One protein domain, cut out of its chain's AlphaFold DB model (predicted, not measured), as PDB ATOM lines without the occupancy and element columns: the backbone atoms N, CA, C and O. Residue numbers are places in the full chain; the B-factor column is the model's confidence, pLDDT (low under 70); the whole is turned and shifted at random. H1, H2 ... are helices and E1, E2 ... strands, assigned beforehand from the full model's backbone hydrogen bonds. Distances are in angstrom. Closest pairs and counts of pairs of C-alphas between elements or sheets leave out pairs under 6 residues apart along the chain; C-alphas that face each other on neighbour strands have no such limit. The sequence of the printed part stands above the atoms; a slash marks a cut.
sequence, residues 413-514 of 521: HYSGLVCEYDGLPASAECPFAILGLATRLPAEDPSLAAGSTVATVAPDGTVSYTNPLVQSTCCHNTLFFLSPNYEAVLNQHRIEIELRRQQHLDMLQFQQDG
ATOM      1  N   HIS A 413      38.677  74.046 157.913       90.69
ATOM      2  CA  HIS A 413      37.523  73.843 157.041       90.69
ATOM      3  C   HIS A 413      37.171  72.361 157.000       90.69
ATOM      4  O   HIS A 413      37.934  71.529 156.506       90.69
ATOM      5  N   TYR A 414      36.001  72.038 157.530       89.44
ATOM      6  CA  TYR A 414      35.491  70.686 157.661       89.44
ATOM      7  C   TYR A 414      34.293  70.481 156.736       89.44
ATOM      8  O   TYR A 414      33.394  71.316 156.689       89.44
ATOM      9  N   SER A 415      34.264  69.343 156.042       91.44
ATOM     10  CA  SER A 415      33.104  68.862 155.293       91.44
ATOM     11  C   SER A 415      32.648  67.533 155.879       91.44
ATOM     12  O   SER A 415      33.457  66.624 156.066       91.44
ATOM     13  N   GLY A 416      31.361  67.426 156.197       92.00
ATOM     14  CA  GLY A 416      30.789  66.228 156.801       92.00
ATOM     15  C   GLY A 416      29.485  66.536 157.518       92.00
ATOM     16  O   GLY A 416      28.774  67.468 157.149       92.00
ATOM     17  N   LEU A 417      29.165  65.754 158.550       95.06
ATOM     18  CA  LEU A 417      28.010  66.043 159.395       95.06
ATOM     19  C   LEU A 417      28.300  67.256 160.284       95.06
ATOM     20  O   LEU A 417      29.249  67.248 161.069       95.06
ATOM     21  N   VAL A 418      27.479  68.287 160.144       93.50
ATOM     22  CA  VAL A 418      27.513  69.552 160.877       93.50
ATOM     23  C   VAL A 418      26.194  69.691 161.622       93.50
ATOM     24  O   VAL A 418      25.140  69.317 161.111       93.50
ATOM     25  N   CYS A 419      26.246  70.190 162.847       93.00
ATOM     26  CA  CYS A 419      25.054  70.500 163.609       93.00
ATOM     27  C   CYS A 419      24.416  71.774 163.059       93.00
ATOM     28  O   CYS A 419      25.017  72.846 163.075       93.00
ATOM     29  N   GLU A 420      23.175  71.672 162.604       92.88
ATOM     30  CA  GLU A 420      22.429  72.806 162.060       92.88
ATOM     31  C   GLU A 420      22.183  73.923 163.091       92.88
ATOM     32  O   GLU A 420      21.960  75.079 162.732       92.88
ATOM     33  N   TYR A 421      22.244  73.596 164.384       91.00
ATOM     34  CA  TYR A 421      22.031  74.565 165.450       91.00
ATOM     35  C   TYR A 421      23.223  75.513 165.645       91.00
ATOM     36  O   TYR A 421      23.037  76.732 165.610       91.00
ATOM     37  N   ASP A 422      24.422  74.969 165.877       85.69
ATOM     38  CA  ASP A 422      25.621  75.740 166.246       85.69
ATOM     39  C   ASP A 422      26.670  75.835 165.125       85.69
ATOM     40  O   ASP A 422      27.650  76.563 165.267       85.69
ATOM     41  N   GLY A 423      26.458  75.151 163.995       86.56
ATOM     42  CA  GLY A 423      27.353  75.186 162.838       86.56
ATOM     43  C   GLY A 423      28.687  74.471 163.060       86.56
ATOM     44  O   GLY A 423      29.572  74.558 162.209       86.56
ATOM     45  N   LEU A 424      28.849  73.761 164.182       87.69
ATOM     46  CA  LEU A 424      30.036  72.970 164.476       87.69
ATOM     47  C   LEU A 424      29.868  71.531 163.971       87.69
ATOM     48  O   LEU A 424      28.748  71.055 163.779       87.69
ATOM     49  N   PRO A 425      30.966  70.787 163.779       90.88
ATOM     50  CA  PRO A 425      30.904  69.369 163.432       90.88
ATOM     51  C   PRO A 425      30.032  68.589 164.414       90.88
ATOM     52  O   PRO A 425      30.208  68.690 165.630       90.88
ATOM     53  N   ALA A 426      29.088  67.824 163.879       92.50
ATOM     54  CA  ALA A 426      28.120  67.089 164.672       92.50
ATOM     55  C   ALA A 426      28.813  66.008 165.519       92.50
ATOM     56  O   ALA A 426      29.637  65.241 165.017       92.50
ATOM     57  N   SER A 427      28.462  65.936 166.804       91.12
ATOM     58  CA  SER A 427      28.729  64.765 167.646       91.12
ATOM     59  C   SER A 427      27.959  63.547 167.126       91.12
ATOM     60  O   SER A 427      26.998  63.678 166.364       91.12
ATOM     61  N   ALA A 428      28.352  62.351 167.573       90.38
ATOM     62  CA  ALA A 428      27.679  61.110 167.193       90.38
ATOM     63  C   ALA A 428      26.187  61.104 167.584       90.38
ATOM     64  O   ALA A 428      25.367  60.514 166.885       90.38
ATOM     65  N   GLU A 429      25.835  61.785 168.676       89.94
ATOM     66  CA  GLU A 429      24.477  61.863 169.218       89.94
ATOM     67  C   GLU A 429      23.691  63.098 168.741       89.94
ATOM     68  O   GLU A 429      22.572  63.328 169.202       89.94
ATOM     69  N   CYS A 430      24.249  63.920 167.843       94.25
ATOM     70  CA  CYS A 430      23.610  65.164 167.423       94.25
ATOM     71  C   CYS A 430      22.302  64.898 166.649       94.25
ATOM     72  O   CYS A 430      22.334  64.334 165.552       94.25
ATOM     73  N   PRO A 431      21.140  65.371 167.140       94.62
ATOM     74  CA  PRO A 431      19.855  65.151 166.478       94.62
ATOM     75  C   PRO A 431      19.602  66.140 165.329       94.62
ATOM     76  O   PRO A 431      18.593  66.030 164.638       94.62
ATOM     77  N   PHE A 432      20.499  67.112 165.143       95.38
ATOM     78  CA  PHE A 432      20.437  68.150 164.111       95.38
ATOM     79  C   PHE A 432      21.583  68.018 163.100       95.38
ATOM     80  O   PHE A 432      21.991  69.001 162.484       95.38
ATOM     81  N   ALA A 433      22.156  66.819 162.976       95.56
ATOM     82  CA  ALA A 433      23.254  66.554 162.061       95.56
ATOM     83  C   ALA A 433      22.773  66.601 160.602       95.56
ATOM     84  O   ALA A 433      21.925  65.809 160.187       95.56
ATOM     85  N   ILE A 434      23.357  67.498 159.815       93.88
ATOM     86  CA  ILE A 434      23.136  67.629 158.373       93.88
ATOM     87  C   ILE A 434      24.475  67.571 157.638       93.88
ATOM     88  O   ILE A 434      25.509  67.923 158.200       93.88
ATOM     89  N   LEU A 435      24.486  67.133 156.376       94.31
ATOM     90  CA  LEU A 435      25.692  67.250 155.555       94.31
ATOM     91  C   LEU A 435      25.949  68.733 155.259       94.31
ATOM     92  O   LEU A 435      25.067  69.419 154.744       94.31
ATOM     93  N   GLY A 436      27.148  69.220 155.561       90.94
ATOM     94  CA  GLY A 436      27.486  70.624 155.376       90.94
ATOM     95  C   GLY A 436      28.974  70.922 155.499       90.94
ATOM     96  O   GLY A 436      29.820  70.025 155.557       90.94
ATOM     97  N   LEU A 437      29.271  72.220 155.523       88.88
ATOM     98  CA  LEU A 437      30.595  72.770 155.786       88.88
ATOM     99  C   LEU A 437      30.598  73.441 157.160       88.88
ATOM    100  O   LEU A 437      29.622  74.091 157.530       88.88
ATOM    101  N   ALA A 438      31.695  73.300 157.895       86.25
ATOM    102  CA  ALA A 438      31.930  74.000 159.152       86.25
ATOM    103  C   ALA A 438      33.343  74.582 159.180       86.25
ATOM    104  O   ALA A 438      34.276  73.996 158.624       86.25
ATOM    105  N   THR A 439      33.504  75.698 159.883       83.12
ATOM    106  CA  THR A 439      34.809  76.304 160.154       83.12
ATOM    107  C   THR A 439      35.113  76.165 161.639       83.12
ATOM    108  O   THR A 439      34.387  76.686 162.483       83.12
ATOM    109  N   ARG A 440      36.180  75.437 161.967       83.69
ATOM    110  CA  ARG A 440      36.695  75.269 163.331       83.69
ATOM    111  C   ARG A 440      37.692  76.373 163.671       83.69
ATOM    112  O   ARG A 440      38.265  77.005 162.791       83.69
ATOM    113  N   LEU A 441      37.962  76.566 164.957       81.44
ATOM    114  CA  LEU A 441      39.137  77.331 165.363       81.44
ATOM    115  C   LEU A 441      40.405  76.487 165.144       81.44
ATOM    116  O   LEU A 441      40.358  75.271 165.363       81.44
ATOM    117  N   PRO A 442      41.530  77.094 164.728       83.38
ATOM    118  CA  PRO A 442      42.806  76.394 164.684       83.38
ATOM    119  C   PRO A 442      43.196  75.906 166.083       83.38
ATOM    120  O   PRO A 442      42.904  76.557 167.088       83.38
ATOM    121  N   ALA A 443      43.851  74.745 166.133       81.38
ATOM    122  CA  ALA A 443      44.331  74.171 167.382       81.38
ATOM    123  C   ALA A 443      45.371  75.092 168.037       81.38
ATOM    124  O   ALA A 443      46.278  75.591 167.369       81.38
ATOM    125  N   GLU A 444      45.236  75.307 169.343       84.31
ATOM    126  CA  GLU A 444      46.223  76.047 170.123       84.31
ATOM    127  C   GLU A 444      47.365  75.119 170.558       84.31
ATOM    128  O   GLU A 444      47.131  73.960 170.907       84.31
ATOM    129  N   ASP A 445      48.600  75.629 170.540       88.75
ATOM    130  CA  ASP A 445      49.757  74.878 171.024       88.75
ATOM    131  C   ASP A 445      49.593  74.556 172.527       88.75
ATOM    132  O   ASP A 445      49.305  75.464 173.318       88.75
ATOM    133  N   PRO A 446      49.791  73.295 172.959       87.44
ATOM    134  CA  PRO A 446      49.673  72.902 174.361       87.44
ATOM    135  C   PRO A 446      50.514  73.738 175.336       87.44
ATOM    136  O   PRO A 446      50.118  73.893 176.493       87.44
ATOM    137  N   SER A 447      51.642  74.311 174.899       90.06
ATOM    138  CA  SER A 447      52.485  75.173 175.737       90.06
ATOM    139  C   SER A 447      51.774  76.456 176.185       90.06
ATOM    140  O   SER A 447      52.213  77.107 177.131       90.06
ATOM    141  N   LEU A 448      50.696  76.848 175.501       91.31
ATOM    142  CA  LEU A 448      49.938  78.072 175.764       91.31
ATOM    143  C   LEU A 448      48.778  77.847 176.738       91.31
ATOM    144  O   LEU A 448      48.280  78.810 177.319       91.31
ATOM    145  N   ALA A 449      48.393  76.591 176.984       85.44
ATOM    146  CA  ALA A 449      47.235  76.247 177.807       85.44
ATOM    147  C   ALA A 449      47.305  76.816 179.237       85.44
ATOM    148  O   ALA A 449      46.278  77.088 179.842       85.44
ATOM    149  N   ALA A 450      48.502  77.021 179.795       85.25
ATOM    150  CA  ALA A 450      48.646  77.614 181.126       85.25
ATOM    151  C   ALA A 450      48.286  79.113 181.171       85.25
ATOM    152  O   ALA A 450      47.877  79.610 182.218       85.25
ATOM    153  N   GLY A 451      48.459  79.832 180.057       85.81
ATOM    154  CA  GLY A 451      48.142  81.258 179.959       85.81
ATOM    155  C   GLY A 451      46.743  81.532 179.404       85.81
ATOM    156  O   GLY A 451      46.158  82.568 179.722       85.81
ATOM    157  N   SER A 452      46.187  80.624 178.600       83.56
ATOM    158  CA  SER A 452      44.837  80.743 178.046       83.56
ATOM    159  C   SER A 452      43.783  80.572 179.138       83.56
ATOM    160  O   SER A 452      43.679  79.523 179.764       83.56
ATOM    161  N   THR A 453      42.975  81.604 179.388       69.75
ATOM    162  CA  THR A 453      41.939  81.548 180.430       69.75
ATOM    163  C   THR A 453      40.628  82.183 179.976       69.75
ATOM    164  O   THR A 453      40.612  83.180 179.265       69.75
ATOM    165  N   VAL A 454      39.510  81.620 180.426       60.47
ATOM    166  CA  VAL A 454      38.184  82.237 180.445       60.47
ATOM    167  C   VAL A 454      37.874  82.553 181.898       60.47
ATOM    168  O   VAL A 454      37.742  81.646 182.724       60.47
ATOM    169  N   ALA A 455      37.788  83.841 182.220       51.69
ATOM    170  CA  ALA A 455      37.343  84.291 183.529       51.69
ATOM    171  C   ALA A 455      35.822  84.116 183.633       51.69
ATOM    172  O   ALA A 455      35.060  84.718 182.878       51.69
ATOM    173  N   THR A 456      35.381  83.303 184.584       51.00
ATOM    174  CA  THR A 456      33.971  83.078 184.905       51.00
ATOM    175  C   THR A 456      33.716  83.687 186.272       51.00
ATOM    176  O   THR A 456      34.310  83.249 187.257       51.00
ATOM    177  N   VAL A 457      32.864  84.709 186.340       45.22
ATOM    178  CA  VAL A 457      32.462  85.316 187.612       45.22
ATOM    179  C   VAL A 457      31.251  84.550 188.133       45.22
ATOM    180  O   VAL A 457      30.186  84.569 187.517       45.22
ATOM    181  N   ALA A 458      31.419  83.835 189.238       43.88
ATOM    182  CA  ALA A 458      30.322  83.188 189.933       43.88
ATOM    183  C   ALA A 458      29.369  84.243 190.536       43.88
ATOM    184  O   ALA A 458      29.772  85.386 190.768       43.88
ATOM    185  N   PRO A 459      28.103  83.890 190.823       43.72
ATOM    186  CA  PRO A 459      27.115  84.826 191.372       43.72
ATOM    187  C   PRO A 459      27.512  85.475 192.708       43.72
ATOM    188  O   PRO A 459      26.974  86.519 193.063       43.72
ATOM    189  N   ASP A 460      28.441  84.866 193.448       59.03
ATOM    190  CA  ASP A 460      29.004  85.385 194.699       59.03
ATOM    191  C   ASP A 460      30.194  86.345 194.490       59.03
ATOM    192  O   ASP A 460      30.792  86.819 195.455       59.03
ATOM    193  N   GLY A 461      30.534  86.646 193.232       39.56
ATOM    194  CA  GLY A 461      31.641  87.515 192.849       39.56
ATOM    195  C   GLY A 461      32.999  86.817 192.756       39.56
ATOM    196  O   GLY A 461      33.986  87.480 192.434       39.56
ATOM    197  N   THR A 462      33.092  85.504 193.006       43.22
ATOM    198  CA  THR A 462      34.355  84.776 192.826       43.22
ATOM    199  C   THR A 462      34.682  84.582 191.348       43.22
ATOM    200  O   THR A 462      33.833  84.215 190.543       43.22
ATOM    201  N   VAL A 463      35.933  84.840 190.967       40.62
ATOM    202  CA  VAL A 463      36.409  84.660 189.590       40.62
ATOM    203  C   VAL A 463      37.128  83.321 189.490       40.62
ATOM    204  O   VAL A 463      38.114  83.090 190.186       40.62
ATOM    205  N   SER A 464      36.642  82.440 188.620       40.66
ATOM    206  CA  SER A 464      37.277  81.163 188.290       40.66
ATOM    207  C   SER A 464      37.809  81.202 186.862       40.66
ATOM    208  O   SER A 464      37.130  81.664 185.949       40.66
ATOM    209  N   TYR A 465      39.038  80.736 186.667       50.00
ATOM    210  CA  TYR A 465      39.676  80.693 185.356       50.00
ATOM    211  C   TYR A 465      39.597  79.265 184.828       50.00
ATOM    212  O   TYR A 465      40.101  78.340 185.463       50.00
ATOM    213  N   THR A 466      38.946  79.074 183.687       49.66
ATOM    214  CA  THR A 466      38.913  77.781 182.990       49.66
ATOM    215  C   THR A 466      39.658  77.895 181.671       49.66
ATOM    216  O   THR A 466      39.722  78.977 181.092       49.66
ATOM    217  N   ASN A 467      40.244  76.801 181.182       50.97
ATOM    218  CA  ASN A 467      40.725  76.786 179.803       50.97
ATOM    219  C   ASN A 467      39.531  77.063 178.883       50.97
ATOM    220  O   ASN A 467      38.488  76.432 179.093       50.97
ATOM    221  N   PRO A 468      39.639  77.952 177.877       52.09
ATOM    222  CA  PRO A 468      38.634  78.002 176.831       52.09
ATOM    223  C   PRO A 468      38.572  76.604 176.223       52.09
ATOM    224  O   PRO A 468      39.492  76.174 175.531       52.09
ATOM    225  N   LEU A 469      37.513  75.856 176.532       49.41
ATOM    226  CA  LEU A 469      37.200  74.645 175.799       49.41
ATOM    227  C   LEU A 469      36.959  75.111 174.368       49.41
ATOM    228  O   LEU A 469      35.907  75.668 174.059       49.41
ATOM    229  N   VAL A 470      37.960  74.939 173.504       55.72
ATOM    230  CA  VAL A 470      37.772  75.057 172.065       55.72
ATOM    231  C   VAL A 470      36.839  73.914 171.707       55.72
ATOM    232  O   VAL A 470      37.260  72.767 171.561       55.72
ATOM    233  N   GLN A 471      35.541  74.205 171.691       63.59
ATOM    234  CA  GLN A 471      34.527  73.211 171.399       63.59
ATOM    235  C   GLN A 471      34.706  72.799 169.934       63.59
ATOM    236  O   GLN A 471      34.350  73.529 169.013       63.59
ATOM    237  N   SER A 472      35.346  71.653 169.711       69.25
ATOM    238  CA  SER A 472      35.688  71.158 168.372       69.25
ATOM    239  C   SER A 472      34.525  70.431 167.684       69.25
ATOM    240  O   SER A 472      34.586  70.152 166.481       69.25
ATOM    241  N   THR A 473      33.463  70.157 168.444       79.94
ATOM    242  CA  THR A 473      32.219  69.497 168.034       79.94
ATOM    243  C   THR A 473      31.014  70.210 168.639       79.94
ATOM    244  O   THR A 473      31.151  70.923 169.631       79.94
ATOM    245  N   CYS A 474      29.821  69.993 168.094       87.62
ATOM    246  CA  CYS A 474      28.593  70.634 168.557       87.62
ATOM    247  C   CYS A 474      28.251  70.341 170.027       87.62
ATOM    248  O   CYS A 474      28.751  69.384 170.630       87.62
ATOM    249  N   CYS A 475      27.361  71.153 170.602       86.06
ATOM    250  CA  CYS A 475      27.006  71.064 172.020       86.06
ATOM    251  C   CYS A 475      26.219  69.794 172.381       86.06
ATOM    252  O   CYS A 475      26.233  69.399 173.540       86.06
ATOM    253  N   HIS A 476      25.586  69.116 171.415       91.38
ATOM    254  CA  HIS A 476      24.765  67.907 171.621       91.38
ATOM    255  C   HIS A 476      25.588  66.628 171.839       91.38
ATOM    256  O   HIS A 476      25.421  65.637 171.136       91.38
ATOM    257  N   ASN A 477      26.514  66.638 172.791       86.62
ATOM    258  CA  ASN A 477      27.336  65.478 173.148       86.62
ATOM    259  C   ASN A 477      26.744  64.696 174.338       86.62
ATOM    260  O   ASN A 477      25.725  65.079 174.914       86.62
ATOM    261  N   THR A 478      27.408  63.615 174.755       88.50
ATOM    262  CA  THR A 478      26.974  62.793 175.897       88.50
ATOM    263  C   THR A 478      26.697  63.611 177.168       88.50
ATOM    264  O   THR A 478      25.721  63.336 177.858       88.50
ATOM    265  N   LEU A 479      27.497  64.643 177.474       86.19
ATOM    266  CA  LEU A 479      27.295  65.486 178.664       86.19
ATOM    267  C   LEU A 479      26.026  66.344 178.563       86.19
ATOM    268  O   LEU A 479      25.325  66.521 179.560       86.19
ATOM    269  N   PHE A 480      25.695  66.838 177.368       88.00
ATOM    270  CA  PHE A 480      24.441  67.553 177.131       88.00
ATOM    271  C   PHE A 480      23.234  66.666 177.444       88.00
ATOM    272  O   PHE A 480      22.347  67.084 178.184       88.00
ATOM    273  N   PHE A 481      23.240  65.417 176.975       89.81
ATOM    274  CA  PHE A 481      22.142  64.470 177.206       89.81
ATOM    275  C   PHE A 481      22.046  63.946 178.646       89.81
ATOM    276  O   PHE A 481      21.004  63.430 179.038       89.81
ATOM    277  N   LEU A 482      23.093  64.108 179.459       91.25
ATOM    278  CA  LEU A 482      23.050  63.814 180.897       91.25
ATOM    279  C   LEU A 482      22.438  64.956 181.729       91.25
ATOM    280  O   LEU A 482      22.160  64.771 182.915       91.25
ATOM    281  N   SER A 483      22.230  66.138 181.143       88.62
ATOM    282  CA  SER A 483      21.695  67.297 181.864       88.62
ATOM    283  C   SER A 483      20.187  67.142 182.133       88.62
ATOM    284  O   SER A 483      19.441  66.875 181.196       88.62
ATOM    285  N   PRO A 484      19.676  67.395 183.357       88.00
ATOM    286  CA  PRO A 484      18.266  67.151 183.708       88.00
ATOM    287  C   PRO A 484      17.230  67.877 182.834       88.00
ATOM    288  O   PRO A 484      16.109  67.405 182.690       88.00
ATOM    289  N   ASN A 485      17.608  69.014 182.241       91.12
ATOM    290  CA  ASN A 485      16.732  69.853 181.418       91.12
ATOM    291  C   ASN A 485      17.026  69.749 179.910       91.12
ATOM    292  O   ASN A 485      16.587  70.617 179.149       91.12
ATOM    293  N   TYR A 486      17.776  68.735 179.459       90.62
ATOM    294  CA  TYR A 486      18.237  68.662 178.067       90.62
ATOM    295  C   TYR A 486      17.078  68.685 177.055       90.62
ATOM    296  O   TYR A 486      17.203  69.332 176.022       90.62
ATOM    297  N   GLU A 487      15.931  68.059 177.353       94.12
ATOM    298  CA  GLU A 487      14.772  68.008 176.441       94.12
ATOM    299  C   GLU A 487      14.177  69.392 176.162       94.12
ATOM    300  O   GLU A 487      13.851  69.716 175.019       94.12
ATOM    301  N   ALA A 488      14.065  70.231 177.195       93.56
ATOM    302  CA  ALA A 488      13.566  71.595 177.053       93.56
ATOM    303  C   ALA A 488      14.525  72.444 176.204       93.56
ATOM    304  O   ALA A 488      14.092  73.134 175.280       93.56
ATOM    305  N   VAL A 489      15.831  72.329 176.468       92.12
ATOM    306  CA  VAL A 489      16.878  73.017 175.698       92.12
ATOM    307  C   VAL A 489      16.906  72.522 174.247       92.12
ATOM    308  O   VAL A 489      17.019  73.315 173.317       92.12
ATOM    309  N   LEU A 490      16.727  71.220 174.023       93.75
ATOM    310  CA  LEU A 490      16.703  70.626 172.691       93.75
ATOM    311  C   LEU A 490      15.496  71.095 171.866       93.75
ATOM    312  O   LEU A 490      15.636  71.378 170.675       93.75
ATOM    313  N   ASN A 491      14.321  71.213 172.487       94.44
ATOM    314  CA  ASN A 491      13.142  71.777 171.832       94.44
ATOM    315  C   ASN A 491      13.342  73.256 171.481       94.44
ATOM    316  O   ASN A 491      12.972  73.666 170.383       94.44
ATOM    317  N   GLN A 492      13.983  74.033 172.360       93.75
ATOM    318  CA  GLN A 492      14.330  75.424 172.074       93.75
ATOM    319  C   GLN A 492      15.263  75.534 170.859       93.75
ATOM    320  O   GLN A 492      14.968  76.271 169.920       93.75
ATOM    321  N   HIS A 493      16.328  74.726 170.818       94.88
ATOM    322  CA  HIS A 493      17.245  74.675 169.676       94.88
ATOM    323  C   HIS A 493      16.521  74.358 168.356       94.88
ATOM    324  O   HIS A 493      16.805  74.967 167.326       94.88
ATOM    325  N   ARG A 494      15.546  73.438 168.385       95.38
ATOM    326  CA  ARG A 494      14.735  73.078 167.213       95.38
ATOM    327  C   ARG A 494      13.895  74.247 166.699       95.38
ATOM    328  O   ARG A 494      13.833  74.456 165.492       95.38
ATOM    329  N   ILE A 495      13.263  75.000 167.600       93.94
ATOM    330  CA  ILE A 495      12.462  76.181 167.241       93.94
ATOM    331  C   ILE A 495      13.351  77.246 166.587       93.94
ATOM    332  O   ILE A 495      12.978  77.827 165.571       93.94
ATOM    333  N   GLU A 496      14.544  77.473 167.133       92.50
ATOM    334  CA  GLU A 496      15.490  78.458 166.598       92.50
ATOM    335  C   GLU A 496      16.058  78.073 165.229       92.50
ATOM    336  O   GLU A 496      16.290  78.953 164.398       92.50
ATOM    337  N   ILE A 497      16.278  76.778 164.977       93.56
ATOM    338  CA  ILE A 497      16.636  76.281 163.641       93.56
ATOM    339  C   ILE A 497      15.517  76.603 162.649       93.56
ATOM    340  O   ILE A 497      15.776  77.176 161.591       93.56
ATOM    341  N   GLU A 498      14.273  76.269 162.990       93.50
ATOM    342  CA  GLU A 498      13.143  76.459 162.078       93.50
ATOM    343  C   GLU A 498      12.895  77.943 161.780       93.50
ATOM    344  O   GLU A 498      12.678  78.324 160.630       93.50
ATOM    345  N   LEU A 499      13.039  78.808 162.789       92.38
ATOM    346  CA  LEU A 499      12.958  80.255 162.605       92.38
ATOM    347  C   LEU A 499      14.034  80.770 161.635       92.38
ATOM    348  O   LEU A 499      13.730  81.578 160.758       92.38
ATOM    349  N   ARG A 500      15.279  80.284 161.756       90.94
ATOM    350  CA  ARG A 500      16.379  80.643 160.843       90.94
ATOM    351  C   ARG A 500      16.116  80.174 159.411       90.94
ATOM    352  O   ARG A 500      16.394  80.920 158.473       90.94
ATOM    353  N   ARG A 501      15.547  78.978 159.228       90.75
ATOM    354  CA  ARG A 501      15.147  78.475 157.902       90.75
ATOM    355  C   ARG A 501      14.073  79.349 157.267       90.75
ATOM    356  O   ARG A 501      14.225  79.726 156.110       90.75
ATOM    357  N   GLN A 502      13.040  79.714 158.026       90.94
ATOM    358  CA  GLN A 502      11.975  80.579 157.518       90.94
ATOM    359  C   GLN A 502      12.518  81.953 157.112       90.94
ATOM    360  O   GLN A 502      12.261  82.404 156.003       90.94
ATOM    361  N   GLN A 503      13.360  82.570 157.948       88.56
ATOM    362  CA  GLN A 503      14.012  83.844 157.616       88.56
ATOM    363  C   GLN A 503      14.860  83.758 156.339       88.56
ATOM    364  O   GLN A 503      14.892  84.699 155.546       88.56
ATOM    365  N   HIS A 504      15.555  82.637 156.122       86.69
ATOM    366  CA  HIS A 504      16.329  82.424 154.904       86.69
ATOM    367  C   HIS A 504      15.433  82.279 153.664       86.69
ATOM    368  O   HIS A 504      15.727  82.883 152.633       86.69
ATOM    369  N   LEU A 505      14.329  81.531 153.771       89.19
ATOM    370  CA  LEU A 505      13.335  81.404 152.701       89.19
ATOM    371  C   LEU A 505      12.705  82.760 152.353       89.19
ATOM    372  O   LEU A 505      12.633  83.105 151.175       89.19
ATOM    373  N   ASP A 506      12.344  83.555 153.362       88.00
ATOM    374  CA  ASP A 506      11.777  84.894 153.175       88.00
ATOM    375  C   ASP A 506      12.774  85.832 152.463       88.00
ATOM    376  O   ASP A 506      12.393  86.581 151.560       88.00
ATOM    377  N   MET A 507      14.071  85.765 152.803       83.81
ATOM    378  CA  MET A 507      15.115  86.528 152.102       83.81
ATOM    379  C   MET A 507      15.272  86.112 150.636       83.81
ATOM    380  O   MET A 507      15.416  86.979 149.772       83.81
ATOM    381  N   LEU A 508      15.258  84.809 150.343       84.38
ATOM    382  CA  LEU A 508      15.359  84.306 148.969       84.38
ATOM    383  C   LEU A 508      14.144  84.720 148.133       84.38
ATOM    384  O   LEU A 508      14.301  85.119 146.979       84.38
ATOM    385  N   GLN A 509      12.949  84.679 148.725       80.94
ATOM    386  CA  GLN A 509      11.723  85.129 148.076       80.94
ATOM    387  C   GLN A 509      11.764  86.637 147.792       80.94
ATOM    388  O   GLN A 509      11.496  87.054 146.669       80.94
ATOM    389  N   PHE A 510      12.231  87.449 148.745       78.88
ATOM    390  CA  PHE A 510      12.418  88.887 148.539       78.88
ATOM    391  C   PHE A 510      13.437  89.208 147.429       78.88
ATOM    392  O   PHE A 510      13.236  90.138 146.649       78.88
ATOM    393  N   GLN A 511      14.524  88.435 147.320       73.12
ATOM    394  CA  GLN A 511      15.500  88.590 146.234       73.12
ATOM    395  C   GLN A 511      14.925  88.207 144.863       73.12
ATOM    396  O   GLN A 511      15.257  88.855 143.872       73.12
ATOM    397  N   GLN A 512      14.056  87.195 144.798       71.69
ATOM    398  CA  GLN A 512      13.357  86.824 143.564       71.69
ATOM    399  C   GLN A 512      12.313  87.872 143.161       71.69
ATOM    400  O   GLN A 512      12.269  88.268 141.995       71.69
ATOM    401  N   ASP A 513      11.543  88.387 144.121       70.81
ATOM    402  CA  ASP A 513      10.517  89.404 143.878       70.81
ATOM    403  C   ASP A 513      11.132  90.766 143.502       70.81
ATOM    404  O   ASP A 513      10.590  91.486 142.663       70.81
ATOM    405  N   GLY A 514      12.308  91.104 144.046       58.81
ATOM    406  CA  GLY A 514      13.063  92.318 143.711       58.81
ATOM    407  C   GLY A 514      13.796  92.288 142.360       58.81
ATOM    408  O   GLY A 514      14.282  93.328 141.915       58.81
TER     409      GLY A 514
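This is residues 413 to 514 of the 521 residues of the protein "Penicillin-binding protein 1A/1B" of Lachnospiraceae bacterium (UniProt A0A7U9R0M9). What shape do these coordinates make? It is a loose, elongated arrangement: the strand hairpin E1 and E2 with its long loop is in the middle, the long helix H2 makes one arm, a second small hairpin, E3 and E4, is away from both, and residues 501 to 514, of which 501 to 513 belong to H2, stick out. The short helix H1 comes just before H2. How is it made up and how large is it? The printed part has 102 residues, with strands E1, E2, E3 and E4 and then helices H1 and H2 along the chain; each hairpin is an antiparallel sheet of two strands, and the class is mixed, helices and strands. It is loose, with a radius of gyration of the C-alphas of 17.7 A and spans of 54 by 33 by 30 A.

Where are the strands? E1 is residues 413 to 419, 14.5 A long, from C-alpha 413 at (37.523, 73.843, 157.041), and E2 is residues 433 to 439, 15.2 A long. E3 is residues 454 to 457, 9.7 A, and E4 is residues 463 to 466, 9.9 A. Where are the helices? H1 is residues 478 to 481, 5.3 A long. H2 is residues 486 to 513, 40.7 A from C-alpha 486 at (18.237, 68.662, 178.067) to C-alpha 513 at (10.517, 89.404, 143.878).

How do the strands pair? E1 and E2 form an antiparallel hairpin at 145 degrees between directions, with N 414 and O 438 at 2.8 A and C-alphas 417 and 435, which face each other, 4.6 A apart. E3 and E4 form another at 150 degrees, with N 454 and O 466 at 2.7 A, within hydrogen-bond range. How do the helices stand? H1 and H2 are close but not clearly touching; their closest C-alphas, of Phe 480 and Tyr 486, are 6.4 A apart. In H2 every O i to N i+4 pair is within hydrogen-bond range, while H1 is too short for such a pair. What stays apart? H2 is apart from E1, E2, E3 and E4, and E2 is apart from E3.

How far does it reach? The two C-alphas farthest apart, of Thr 462 and Asp 513, are 54.6 A apart. Residues 501 to 514, of which 501 to 513 belong to H2, stand free. Which links are long? Those from E1 to E2, E2 to E3 and E4 to H1 are long; E3 to E4 and H1 to H2 are tight, and the printed part has no cut. Where is confidence low? The mean pLDDT of the printed part is 81.2, and residues 453 to 472 and residue 514 are under 70.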